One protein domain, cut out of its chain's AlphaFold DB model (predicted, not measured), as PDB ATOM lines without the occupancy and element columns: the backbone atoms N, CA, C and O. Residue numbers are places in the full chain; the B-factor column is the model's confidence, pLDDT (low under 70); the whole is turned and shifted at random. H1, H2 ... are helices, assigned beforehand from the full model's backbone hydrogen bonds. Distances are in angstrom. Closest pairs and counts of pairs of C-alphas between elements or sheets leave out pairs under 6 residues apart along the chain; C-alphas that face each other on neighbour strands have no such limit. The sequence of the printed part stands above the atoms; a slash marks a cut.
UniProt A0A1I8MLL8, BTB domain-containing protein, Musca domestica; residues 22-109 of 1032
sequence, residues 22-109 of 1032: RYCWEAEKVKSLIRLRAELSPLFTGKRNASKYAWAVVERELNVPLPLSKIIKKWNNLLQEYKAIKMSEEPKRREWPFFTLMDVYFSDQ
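AT A GLANCE: This is residues 22 to 109 of the 1032 residues of the protein "BTB domain-containing protein" of Musca domestica (UniProt A0A1I8MLL8). A flat slab of helices: H2, H1 and H5 stand roughly side by side in a row, and the long helix H3 runs crosswise over one side of that row. The short helix H4 lies past the last residues of H3, at one end of the slab, where residues 87 to 92 stick out. The printed part has 88 residues with five named helices, H1 to H5 in chain order, and no named strand; its class is all helix. It is compact, with a radius of gyration of the C-alphas of 13.4 A, and spans 38 by 30 by 16 A.

IN THESE COORDINATES: H1 holds residues 27 to 39, from C-alpha 27 at (113.360, 103.491, 109.835), and measures 18.5 A from first to last C-alpha. H2, residues 50 to 62, measures 19.1 A. H3, residues 68 to 86, is the longest helix, with 26.8 A from C-alpha 68 at (119.626, 119.224, 117.214) to C-alpha 86. H4, residues 90 to 95, and H5, residues 99 to 105, are short, with 8.6 A and 9.8 A. H5 ends with C-alpha 105 at (114.302, 100.641, 126.655).

HOW THE PARTS SIT: H3 is the hub and touches H2, H4 and H5. Its residues 68 to 71 touch residues 55 to 59 of H2, about perpendicular at 85 degrees; the closest C-alphas, of Glu 59 and Leu 68, are 6.2 A apart. With residues 79 to 85 it touches H5, about perpendicular at 74 degrees; the closest C-alphas are those of Tyr 82 and Phe 99, 6.4 A apart. H3 and H4 only just touch, with 3 pairs of C-alphas within 8 A, and only at the corner by their link; the closest, of Ile 85 and Arg 93, are 6.1 A apart. H1 is close to H3 but not clearly touching, with the C-alphas of Leu 33 and Trp 75 closest at 7.6 A. H1 and H2 form a helical hairpin at a shallow tilt of 31 degrees, opposite ways; residues 58 to 62 of H2 touch H1, and the closest C-alphas, of Leu 36 and Val 58, are 6.3 A apart. H1 touches H5 at a shallow tilt of 18 degrees, the same way, with the C-alphas of Ala 38 and Tyr 105 closest at 6.3 A. H2 is apart from H4 and H5, and H1 from H4. In H1, H3 and H4 every O i to N i+4 pair is within hydrogen-bond range; in H2 it is 8 of 9 and in H5 2 of 3.

THE WHOLE: The two C-alphas farthest apart, of Arg 48 and Pro 91, are 40.1 A apart. The printed part has no cut and no long link; the link from H1 to H2 is short and the others are tight. The mean pLDDT of the printed part is 75.9, and 19 residues are under 70, among them residues 22 to 24, 46 to 50, 89 to 92 and 105 to 109.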
ATOM      1  N   ARG A  22     104.419 113.778 108.886       36.03
ATOM      2  CA  ARG A  22     105.217 114.566 109.862       36.03
ATOM      3  C   ARG A  22     106.683 114.121 109.989       36.03
ATOM      4  O   ARG A  22     107.060 113.399 110.908       36.03
ATOM      5  N   TYR A  23     107.525 114.615 109.071       42.69
ATOM      6  CA  TYR A  23     108.962 114.299 108.955       42.69
ATOM      7  C   TYR A  23     109.243 112.786 108.966       42.69
ATOM      8  O   TYR A  23     109.621 112.209 109.996       42.69
ATOM      9  N   CYS A  24     109.084 112.162 107.795       53.72
ATOM     10  CA  CYS A  24     109.531 110.792 107.572       53.72
ATOM     11  C   CYS A  24     111.053 110.738 107.763       53.72
ATOM     12  O   CYS A  24     111.813 111.311 106.990       53.72
ATOM     13  N   TRP A  25     111.474 110.123 108.864       71.69
ATOM     14  CA  TRP A  25     112.852 109.702 109.074       71.69
ATOM     15  C   TRP A  25     112.910 108.248 108.626       71.69
ATOM     16  O   TRP A  25     112.003 107.488 108.971       71.69
ATOM     17  N   GLU A  26     113.966 107.864 107.916       78.62
ATOM     18  CA  GLU A  26     114.240 106.466 107.581       78.62
ATOM     19  C   GLU A  26     114.142 105.585 108.833       78.62
ATOM     20  O   GLU A  26     114.616 105.971 109.908       78.62
ATOM     21  N   ALA A  27     113.564 104.387 108.699       75.38
ATOM     22  CA  ALA A  27     113.360 103.491 109.835       75.38
ATOM     23  C   ALA A  27     114.675 103.200 110.579       75.38
ATOM     24  O   ALA A  27     114.692 103.222 111.808       75.38
ATOM     25  N   GLU A  28     115.793 103.035 109.864       75.38
ATOM     26  CA  GLU A  28     117.112 102.844 110.480       75.38
ATOM     27  C   GLU A  28     117.621 104.085 111.224       75.38
ATOM     28  O   GLU A  28     118.169 103.946 112.314       75.38
ATOM     29  N   LYS A  29     117.374 105.309 110.735       83.00
ATOM     30  CA  LYS A  29     117.721 106.537 111.475       83.00
ATOM     31  C   LYS A  29     116.885 106.686 112.751       83.00
ATOM     32  O   LYS A  29     117.402 107.167 113.757       83.00
ATOM     33  N   VAL A  30     115.624 106.238 112.751       84.06
ATOM     34  CA  VAL A  30     114.801 106.178 113.976       84.06
ATOM     35  C   VAL A  30     115.317 105.097 114.931       84.06
ATOM     36  O   VAL A  30     115.510 105.386 116.109       84.06
ATOM     37  N   LYS A  31     115.624 103.885 114.445       82.12
ATOM     38  CA  LYS A  31     116.218 102.805 115.257       82.12
ATOM     39  C   LYS A  31     117.549 103.228 115.884       82.12
ATOM     40  O   LYS A  31     117.756 103.002 117.072       82.12
ATOM     41  N   SER A  32     118.428 103.885 115.128       83.50
ATOM     42  CA  SER A  32     119.694 104.422 115.641       83.50
ATOM     43  C   SER A  32     119.486 105.547 116.654       83.50
ATOM     44  O   SER A  32     120.179 105.565 117.666       83.50
ATOM     45  N   LEU A  33     118.490 106.425 116.463       87.12
ATOM     46  CA  LEU A  33     118.128 107.430 117.472       87.12
ATOM     47  C   LEU A  33     117.708 106.759 118.787       87.12
ATOM     48  O   LEU A  33     118.159 107.208 119.833       87.12
ATOM     49  N   ILE A  34     116.912 105.681 118.745       86.88
ATOM     50  CA  ILE A  34     116.520 104.905 119.939       86.88
ATOM     51  C   ILE A  34     117.750 104.265 120.604       86.88
ATOM     52  O   ILE A  34     117.949 104.453 121.803       86.88
ATOM     53  N   ARG A  35     118.598 103.563 119.837       83.69
ATOM     54  CA  ARG A  35     119.818 102.892 120.339       83.69
ATOM     55  C   ARG A  35     120.757 103.869 121.051       83.69
ATOM     56  O   ARG A  35     121.061 103.671 122.224       83.69
ATOM     57  N   LEU A  36     121.114 104.975 120.392       83.88
ATOM     58  CA  LEU A  36     121.979 106.014 120.964       83.88
ATOM     59  C   LEU A  36     121.352 106.656 122.214       83.88
ATOM     60  O   LEU A  36     122.055 106.987 123.167       83.88
ATOM     61  N   ARG A  37     120.019 106.802 122.257       87.56
ATOM     62  CA  ARG A  37     119.304 107.288 123.447       87.56
ATOM     63  C   ARG A  37     119.341 106.315 124.623       87.56
ATOM     64  O   ARG A  37     119.389 106.778 125.762       87.56
ATOM     65  N   ALA A  38     119.322 105.012 124.352       79.94
ATOM     66  CA  ALA A  38     119.445 103.969 125.362       79.94
ATOM     67  C   ALA A  38     120.878 103.871 125.903       79.94
ATOM     68  O   ALA A  38     121.085 103.865 127.115       79.94
ATOM     69  N   GLU A  39     121.876 103.878 125.019       80.44
ATOM     70  CA  GLU A  39     123.299 103.822 125.377       80.44
ATOM     71  C   GLU A  39     123.742 105.048 126.185       80.44
ATOM     72  O   GLU A  39     124.435 104.912 127.192       80.44
ATOM     73  N   LEU A  40     123.275 106.242 125.808       81.56
ATOM     74  CA  LEU A  40     123.591 107.502 126.487       81.56
ATOM     75  C   LEU A  40     122.600 107.850 127.618       81.56
ATOM     76  O   LEU A  40     122.658 108.952 128.169       81.56
ATOM     77  N   SER A  41     121.707 106.927 128.002       78.56
ATOM     78  CA  SER A  41     120.725 107.120 129.085       78.56
ATOM     79  C   SER A  41     121.341 107.651 130.401       78.56
ATOM     80  O   SER A  41     120.796 108.619 130.945       78.56
ATOM     81  N   PRO A  42     122.521 107.176 130.871       76.94
ATOM     82  CA  PRO A  42     123.177 107.694 132.084       76.94
ATOM     83  C   PRO A  42     123.568 109.186 132.049       76.94
ATOM     84  O   PRO A  42     123.846 109.777 133.093       76.94
ATOM     85  N   LEU A  43     123.567 109.827 130.876       73.06
ATOM     86  CA  LEU A  43     123.838 111.262 130.715       73.06
ATOM     87  C   LEU A  43     122.557 112.118 130.668       73.06
ATOM     88  O   LEU A  43     122.621 113.343 130.790       73.06
ATOM     89  N   PHE A  44     121.374 111.504 130.554       78.19
ATOM     90  CA  PHE A  44     120.080 112.197 130.513       78.19
ATOM     91  C   PHE A  44     119.434 112.408 131.900       78.19
ATOM     92  O   PHE A  44     118.247 112.709 131.993       78.19
ATOM     93  N   THR A  45     120.229 112.351 132.976       70.88
ATOM     94  CA  THR A  45     119.835 112.412 134.406       70.88
ATOM     95  C   THR A  45     119.265 113.753 134.904       70.88
ATOM     96  O   THR A  45     119.261 114.023 136.103       70.88
ATOM     97  N   GLY A  46     118.847 114.659 134.016       62.16
ATOM     98  CA  GLY A  46     118.352 116.001 134.369       62.16
ATOM     99  C   GLY A  46     119.402 116.969 134.944       62.16
ATOM    100  O   GLY A  46     119.132 118.166 135.055       62.16
ATOM    101  N   LYS A  47     120.612 116.493 135.269       65.12
ATOM    102  CA  LYS A  47     121.730 117.310 135.759       65.12
ATOM    103  C   LYS A  47     122.131 118.367 134.722       65.12
ATOM    104  O   LYS A  47     122.129 118.121 133.514       65.12
ATOM    105  N   ARG A  48     122.483 119.564 135.207       57.47
ATOM    106  CA  ARG A  48     122.819 120.730 134.373       57.47
ATOM    107  C   ARG A  48     123.939 120.375 133.387       57.47
ATOM    108  O   ARG A  48     124.936 119.783 133.781       57.47
ATOM    109  N   ASN A  49     123.763 120.744 132.122       65.25
ATOM    110  CA  ASN A  49     124.674 120.496 130.994       65.25
ATOM    111  C   ASN A  49     124.938 119.023 130.604       65.25
ATOM    112  O   ASN A  49     125.279 118.805 129.448       65.25
ATOM    113  N   ALA A  50     124.738 118.019 131.467       69.62
ATOM    114  CA  ALA A  50     125.057 116.611 131.167       69.62
ATOM    115  C   ALA A  50     124.401 116.099 129.866       69.62
ATOM    116  O   ALA A  50     125.068 115.557 128.985       69.62
ATOM    117  N   SER A  51     123.113 116.396 129.680       77.69
ATOM    118  CA  SER A  51     122.364 116.023 128.475       77.69
ATOM    119  C   SER A  51     122.808 116.753 127.202       77.69
ATOM    120  O   SER A  51     122.491 116.287 126.112       77.69
ATOM    121  N   LYS A  52     123.554 117.867 127.299       79.25
ATOM    122  CA  LYS A  52     124.094 118.600 126.138       79.25
ATOM    123  C   LYS A  52     125.134 117.755 125.396       79.25
ATOM    124  O   LYS A  52     125.101 117.703 124.173       79.25
ATOM    125  N   TYR A  53     126.013 117.079 126.135       76.50
ATOM    126  CA  TYR A  53     127.060 116.222 125.571       76.50
ATOM    127  C   TYR A  53     126.459 114.976 124.915       76.50
ATOM    128  O   TYR A  53     126.763 114.682 123.764       76.50
ATOM    129  N   ALA A  54     125.518 114.314 125.596       82.00
ATOM    130  CA  ALA A  54     124.782 113.183 125.031       82.00
ATOM    131  C   ALA A  54     124.057 113.554 123.728       82.00
ATOM    132  O   ALA A  54     124.137 112.835 122.738       82.00
ATOM    133  N   TRP A  55     123.391 114.712 123.697       86.56
ATOM    134  CA  TRP A  55     122.738 115.205 122.489       86.56
ATOM    135  C   TRP A  55     123.718 115.541 121.350       86.56
ATOM    136  O   TRP A  55     123.377 115.289 120.199       86.56
ATOM    137  N   ALA A  56     124.922 116.040 121.644       82.50
ATOM    138  CA  ALA A  56     125.954 116.283 120.631       82.50
ATOM    139  C   ALA A  56     126.502 114.975 120.023       82.50
ATOM    140  O   ALA A  56     126.699 114.898 118.812       82.50
ATOM    141  N   VAL A  57     126.675 113.920 120.832       82.25
ATOM    142  CA  VAL A  57     127.024 112.578 120.325       82.25
ATOM    143  C   VAL A  57     125.898 112.032 119.439       82.25
ATOM    144  O   VAL A  57     126.170 111.555 118.342       82.25
ATOM    145  N   VAL A  58     124.632 112.172 119.853       85.44
ATOM    146  CA  VAL A  58     123.465 111.776 119.038       85.44
ATOM    147  C   VAL A  58     123.421 112.524 117.698       85.44
ATOM    148  O   VAL A  58     123.145 111.906 116.675       85.44
ATOM    149  N   GLU A  59     123.695 113.832 117.675       85.19
ATOM    150  CA  GLU A  59     123.726 114.638 116.444       85.19
ATOM    151  C   GLU A  59     124.835 114.169 115.482       85.19
ATOM    152  O   GLU A  59     124.576 113.993 114.289       85.19
ATOM    153  N   ARG A  60     126.029 113.867 116.013       81.25
ATOM    154  CA  ARG A  60     127.174 113.344 115.250       81.25
ATOM    155  C   ARG A  60     126.920 111.945 114.676       81.25
ATOM    156  O   ARG A  60     127.040 111.757 113.471       81.25
ATOM    157  N   GLU A  61     126.552 110.978 115.517       78.75
ATOM    158  CA  GLU A  61     126.405 109.565 115.119       78.75
ATOM    159  C   GLU A  61     125.205 109.316 114.197       78.75
ATOM    160  O   GLU A  61     125.232 108.429 113.344       78.75
ATOM    161  N   LEU A  62     124.135 110.111 114.320       81.12
ATOM    162  CA  LEU A  62     123.024 110.024 113.373       81.12
ATOM    163  C   LEU A  62     123.421 110.500 111.973       81.12
ATOM    164  O   LEU A  62     122.857 109.997 110.996       81.12
ATOM    165  N   ASN A  63     124.360 111.448 111.874       78.12
ATOM    166  CA  ASN A  63     124.814 112.077 110.634       78.12
ATOM    167  C   ASN A  63     123.628 112.447 109.715       78.12
ATOM    168  O   ASN A  63     123.474 111.925 108.607       78.12
ATOM    169  N   VAL A  64     122.726 113.280 110.244       75.38
ATOM    170  CA  VAL A  64     121.522 113.788 109.563       75.38
ATOM    171  C   VAL A  64     121.632 115.315 109.471       75.38
ATOM    172  O   VAL A  64     121.897 115.942 110.495       75.38
ATOM    173  N   PRO A  65     121.375 115.948 108.308       73.88
ATOM    174  CA  PRO A  65     121.435 117.405 108.141       73.88
ATOM    175  C   PRO A  65     120.195 118.106 108.734       73.88
ATOM    176  O   PRO A  65     119.453 118.810 108.050       73.88
ATOM    177  N   LEU A  66     119.933 117.887 110.024       74.50
ATOM    178  CA  LEU A  66     118.863 118.519 110.790       74.50
ATOM    179  C   LEU A  66     119.435 119.043 112.113       74.50
ATOM    180  O   LEU A  66     120.055 118.265 112.831       74.50
ATOM    181  N   PRO A  67     119.181 120.311 112.487       80.56
ATOM    182  CA  PRO A  67     119.708 120.863 113.729       80.56
ATOM    183  C   PRO A  67     119.138 120.116 114.935       80.56
ATOM    184  O   PRO A  67     117.949 119.774 114.946       80.56
ATOM    185  N   LEU A  68     119.946 119.949 115.983       81.75
ATOM    186  CA  LEU A  68     119.626 119.224 117.214       81.75
ATOM    187  C   LEU A  68     118.200 119.440 117.749       81.75
ATOM    188  O   LEU A  68     117.545 118.492 118.177       81.75
ATOM    189  N   SER A  69     117.663 120.662 117.687       78.38
ATOM    190  CA  SER A  69     116.290 120.969 118.122       78.38
ATOM    191  C   SER A  69     115.207 120.135 117.412       78.38
ATOM    192  O   SER A  69     114.193 119.787 118.023       78.38
ATOM    193  N   LYS A  70     115.422 119.755 116.145       83.12
ATOM    194  CA  LYS A  70     114.556 118.850 115.370       83.12
ATOM    195  C   LYS A  70     114.746 117.390 115.792       83.12
ATOM    196  O   LYS A  70     113.752 116.672 115.875       83.12
ATOM    197  N   ILE A  71     115.974 116.971 116.115       85.19
ATOM    198  CA  ILE A  71     116.293 115.621 116.618       85.19
ATOM    199  C   ILE A  71     115.632 115.398 117.988       85.19
ATOM    200  O   ILE A  71     114.889 114.433 118.175       85.19
ATOM    201  N   ILE A  72     115.787 116.358 118.907       86.56
ATOM    202  CA  ILE A  72     115.110 116.382 120.215       86.56
ATOM    203  C   ILE A  72     113.586 116.320 120.036       86.56
ATOM    204  O   ILE A  72     112.910 115.565 120.735       86.56
ATOM    205  N   LYS A  73     113.026 117.069 119.076       85.31
ATOM    206  CA  LYS A  73     111.583 117.028 118.794       85.31
ATOM    207  C   LYS A  73     111.132 115.675 118.223       85.31
ATOM    208  O   LYS A  73     110.069 115.203 118.610       85.31
ATOM    209  N   LYS A  74     111.928 115.020 117.367       84.81
ATOM    210  CA  LYS A  74     111.630 113.667 116.857       84.81
ATOM    211  C   LYS A  74     111.612 112.639 117.993       84.81
ATOM    212  O   LYS A  74     110.668 111.859 118.059       84.81
ATOM    213  N   TRP A  75     112.580 112.697 118.914       88.56
ATOM    214  CA  TRP A  75     112.597 111.866 120.124       88.56
ATOM    215  C   TRP A  75     111.370 112.099 121.016       88.56
ATOM    216  O   TRP A  75     110.707 111.143 121.408       88.56
ATOM    217  N   ASN A  76     111.027 113.358 121.300       86.75
ATOM    218  CA  ASN A  76     109.881 113.680 122.154       86.75
ATOM    219  C   ASN A  76     108.550 113.209 121.544       86.75
ATOM    220  O   ASN A  76     107.711 112.688 122.272       86.75
ATOM    221  N   ASN A  77     108.375 113.334 120.222       85.06
ATOM    222  CA  ASN A  77     107.216 112.775 119.523       85.06
ATOM    223  C   ASN A  77     107.186 111.238 119.645       85.06
ATOM    224  O   ASN A  77     106.160 110.676 119.998       85.06
ATOM    225  N   LEU A  78     108.315 110.559 119.396       86.62
ATOM    226  CA  LEU A  78     108.420 109.096 119.487       86.62
ATOM    227  C   LEU A  78     108.083 108.580 120.899       86.62
ATOM    228  O   LEU A  78     107.392 107.578 121.053       86.62
ATOM    229  N   LEU A  79     108.529 109.300 121.930       84.50
ATOM    230  CA  LEU A  79     108.206 109.032 123.331       84.50
ATOM    231  C   LEU A  79     106.723 109.284 123.661       84.50
ATOM    232  O   LEU A  79     106.174 108.617 124.535       84.50
ATOM    233  N   GLN A  80     106.073 110.232 122.983       81.69
ATOM    234  CA  GLN A  80     104.643 110.496 123.140       81.69
ATOM    235  C   GLN A  80     103.794 109.378 122.516       81.69
ATOM    236  O   GLN A  80     102.907 108.865 123.195       81.69
ATOM    237  N   GLU A  81     104.109 108.951 121.288       81.19
ATOM    238  CA  GLU A  81     103.437 107.817 120.629       81.19
ATOM    239  C   GLU A  81     103.611 106.524 121.439       81.19
ATOM    240  O   GLU A  81     102.632 105.854 121.755       81.19
ATOM    241  N   TYR A  82     104.837 106.221 121.886       85.00
ATOM    242  CA  TYR A  82     105.104 105.060 122.741       85.00
ATOM    243  C   TYR A  82     104.231 105.052 124.008       85.00
ATOM    244  O   TYR A  82     103.657 104.020 124.350       85.00
ATOM    245  N   LYS A  83     104.069 106.199 124.683       83.62
ATOM    246  CA  LYS A  83     103.213 106.305 125.877       83.62
ATOM    247  C   LYS A  83     101.725 106.132 125.575       83.62
ATOM    248  O   LYS A  83     101.027 105.554 126.401       83.62
ATOM    249  N   ALA A  84     101.246 106.605 124.424       80.00
ATOM    250  CA  ALA A  84      99.866 106.389 123.995       80.00
ATOM    251  C   ALA A  84      99.601 104.909 123.657       80.00
ATOM    252  O   ALA A  84      98.559 104.366 124.012       80.00
ATOM    253  N   ILE A  85     100.567 104.243 123.017       79.94
ATOM    254  CA  ILE A  85     100.446 102.850 122.566       79.94
ATOM    255  C   ILE A  85     100.685 101.848 123.713       79.94
ATOM    256  O   ILE A  85     100.089 100.777 123.717       79.94
ATOM    257  N   LYS A  86     101.484 102.183 124.740       79.56
ATOM    258  CA  LYS A  86     101.761 101.268 125.872       79.56
ATOM    259  C   LYS A  86     100.502 100.831 126.634       79.56
ATOM    260  O   LYS A  86     100.490  99.741 127.196       79.56
ATOM    261  N   MET A  87      99.461 101.662 126.642       69.62
ATOM    262  CA  MET A  87      98.183 101.385 127.315       69.62
ATOM    263  C   MET A  87      97.068 100.967 126.339       69.62
ATOM    264  O   MET A  87      95.915 100.884 126.746       69.62
ATOM    265  N   SER A  88      97.383 100.723 125.060       71.50
ATOM    266  CA  SER A  88      96.406 100.296 124.052       71.50
ATOM    267  C   SER A  88      96.437  98.785 123.801       71.50
ATOM    268  O   SER A  88      97.344  98.069 124.241       71.50
ATOM    269  N   GLU A  89      95.404  98.292 123.113       63.66
ATOM    270  CA  GLU A  89      95.214  96.882 122.763       63.66
ATOM    271  C   GLU A  89      96.413  96.292 122.011       63.66
ATOM    272  O   GLU A  89      97.114  96.966 121.254       63.66
ATOM    273  N   GLU A  90      96.627  94.988 122.172       57.88
ATOM    274  CA  GLU A  90      97.829  94.335 121.664       57.88
ATOM    275  C   GLU A  90      98.070  94.408 120.142       57.88
ATOM    276  O   GLU A  90      99.238  94.544 119.771       57.88
ATOM    277  N   PRO A  91      97.058  94.394 119.247       63.00
ATOM    278  CA  PRO A  91      97.287  94.602 117.814       63.00
ATOM    279  C   PRO A  91      98.032  95.914 117.537       63.00
ATOM    280  O   PRO A  91      99.092  95.902 116.917       63.00
ATOM    281  N   LYS A  92      97.590  97.019 118.152       62.22
ATOM    282  CA  LYS A  92      98.199  98.356 118.023       62.22
ATOM    283  C   LYS A  92      99.634  98.403 118.567       62.22
ATOM    284  O   LYS A  92     100.464  99.153 118.052       62.22
ATOM    285  N   ARG A  93      99.958  97.570 119.568       70.12
ATOM    286  CA  ARG A  93     101.335  97.384 120.070       70.12
ATOM    287  C   ARG A  93     102.226  96.623 119.082       70.12
ATOM    288  O   ARG A  93     103.405  96.950 118.973       70.12
ATOM    289  N   ARG A  94     101.688  95.637 118.351       66.00
ATOM    290  CA  ARG A  94     102.421  94.875 117.314       66.00
ATOM    291  C   ARG A  94     102.556  95.649 115.994       66.00
ATOM    292  O   ARG A  94     103.567  95.513 115.313       66.00
ATOM    293  N   GLU A  95     101.563  96.465 115.647       71.19
ATOM    294  CA  GLU A  95     101.508  97.261 114.413       71.19
ATOM    295  C   GLU A  95     102.524  98.415 114.384       71.19
ATOM    296  O   GLU A  95     102.986  98.799 113.308       71.19
ATOM    297  N   TRP A  96     102.899  98.981 115.538       80.75
ATOM    298  CA  TRP A  96     103.833 100.108 115.580       80.75
ATOM    299  C   TRP A  96     105.302  99.633 115.566       80.75
ATOM    300  O   TRP A  96     105.795  99.126 116.577       80.75
ATOM    301  N   PRO A  97     106.075  99.855 114.480       76.81
ATOM    302  CA  PRO A  97     107.365  99.184 114.243       76.81
ATOM    303  C   PRO A  97     108.514  99.639 115.159       76.81
ATOM    304  O   PRO A  97     109.637  99.144 115.048       76.81
ATOM    305  N   PHE A  98     108.255 100.594 116.054       83.31
ATOM    306  CA  PHE A  98     109.196 101.057 117.073       83.31
ATOM    307  C   PHE A  98     108.775 100.666 118.496       83.31
ATOM    308  O   PHE A  98     109.531 100.955 119.423       83.31
ATOM    309  N   PHE A  99     107.622  99.998 118.683       83.12
ATOM    310  CA  PHE A  99     107.097  99.667 120.010       83.12
ATOM    311  C   PHE A  99     108.087  98.818 120.797       83.12
ATOM    312  O   PHE A  99     108.620  99.294 121.789       83.12
ATOM    313  N   THR A 100     108.429  97.627 120.301       79.94
ATOM    314  CA  THR A 100     109.332  96.684 120.979       79.94
ATOM    315  C   THR A 100     110.695  97.300 121.308       79.94
ATOM    316  O   THR A 100     111.250  97.036 122.367       79.94
ATOM    317  N   LEU A 101     111.232  98.167 120.440       77.88
ATOM    318  CA  LEU A 101     112.522  98.832 120.669       77.88
ATOM    319  C   LEU A 101     112.453  99.924 121.746       77.88
ATOM    320  O   LEU A 101     113.417 100.110 122.484       77.88
ATOM    321  N   MET A 102     111.331 100.641 121.843       81.00
ATOM    322  CA  MET A 102     111.086 101.600 122.924       81.00
ATOM    323  C   MET A 102     110.710 100.884 124.228       81.00
ATOM    324  O   MET A 102     111.132 101.313 125.295       81.00
ATOM    325  N   ASP A 103     109.973  99.776 124.157       81.81
ATOM    326  CA  ASP A 103     109.510  99.026 125.325       81.81
ATOM    327  C   ASP A 103     110.650  98.264 126.009       81.81
ATOM    328  O   ASP A 103     110.758  98.316 127.231       81.81
ATOM    329  N   VAL A 104     111.589  97.693 125.243       74.12
ATOM    330  CA  VAL A 104     112.863  97.157 125.768       74.12
ATOM    331  C   VAL A 104     113.709  98.247 126.448       74.12
ATOM    332  O   VAL A 104     114.424  97.956 127.401       74.12
ATOM    333  N   TYR A 105     113.613  99.509 126.014       67.94
ATOM    334  CA  TYR A 105     114.302 100.641 126.655       67.94
ATOM    335  C   TYR A 105     113.577 101.183 127.911       67.94
ATOM    336  O   TYR A 105     114.212 101.812 128.754       67.94
ATOM    337  N   PHE A 106     112.274 100.924 128.064       65.19
ATOM    338  CA  PHE A 106     111.426 101.421 129.162       65.19
ATOM    339  C   PHE A 106     110.809 100.300 130.028       65.19
ATOM    340  O   PHE A 106     109.783 100.508 130.684       65.19
ATOM    341  N   SER A 107     111.412  99.109 130.027       60.31
ATOM    342  CA  SER A 107     111.022  97.984 130.885       60.31
ATOM    343  C   SER A 107     112.052  97.785 131.993       60.31
ATOM    344  O   SER A 107     113.065  97.115 131.800       60.31
ATOM    345  N   ASP A 108     111.768  98.349 133.170       49.12
ATOM    346  CA  ASP A 108     112.643  98.386 134.356       49.12
ATOM    347  C   ASP A 108     112.850  97.013 135.055       49.12
ATOM    348  O   ASP A 108     112.918  96.933 136.281       49.12
ATOM    349  N   GLN A 109     112.953  95.911 134.301       37.44
ATOM    350  CA  GLN A 109     113.274  94.573 134.829       37.44
ATOM    351  C   GLN A 109     114.521  93.909 134.225       37.44
ATOM    352  O   GLN A 109     114.982  92.918 134.782       37.44
TER     353      GLN A 109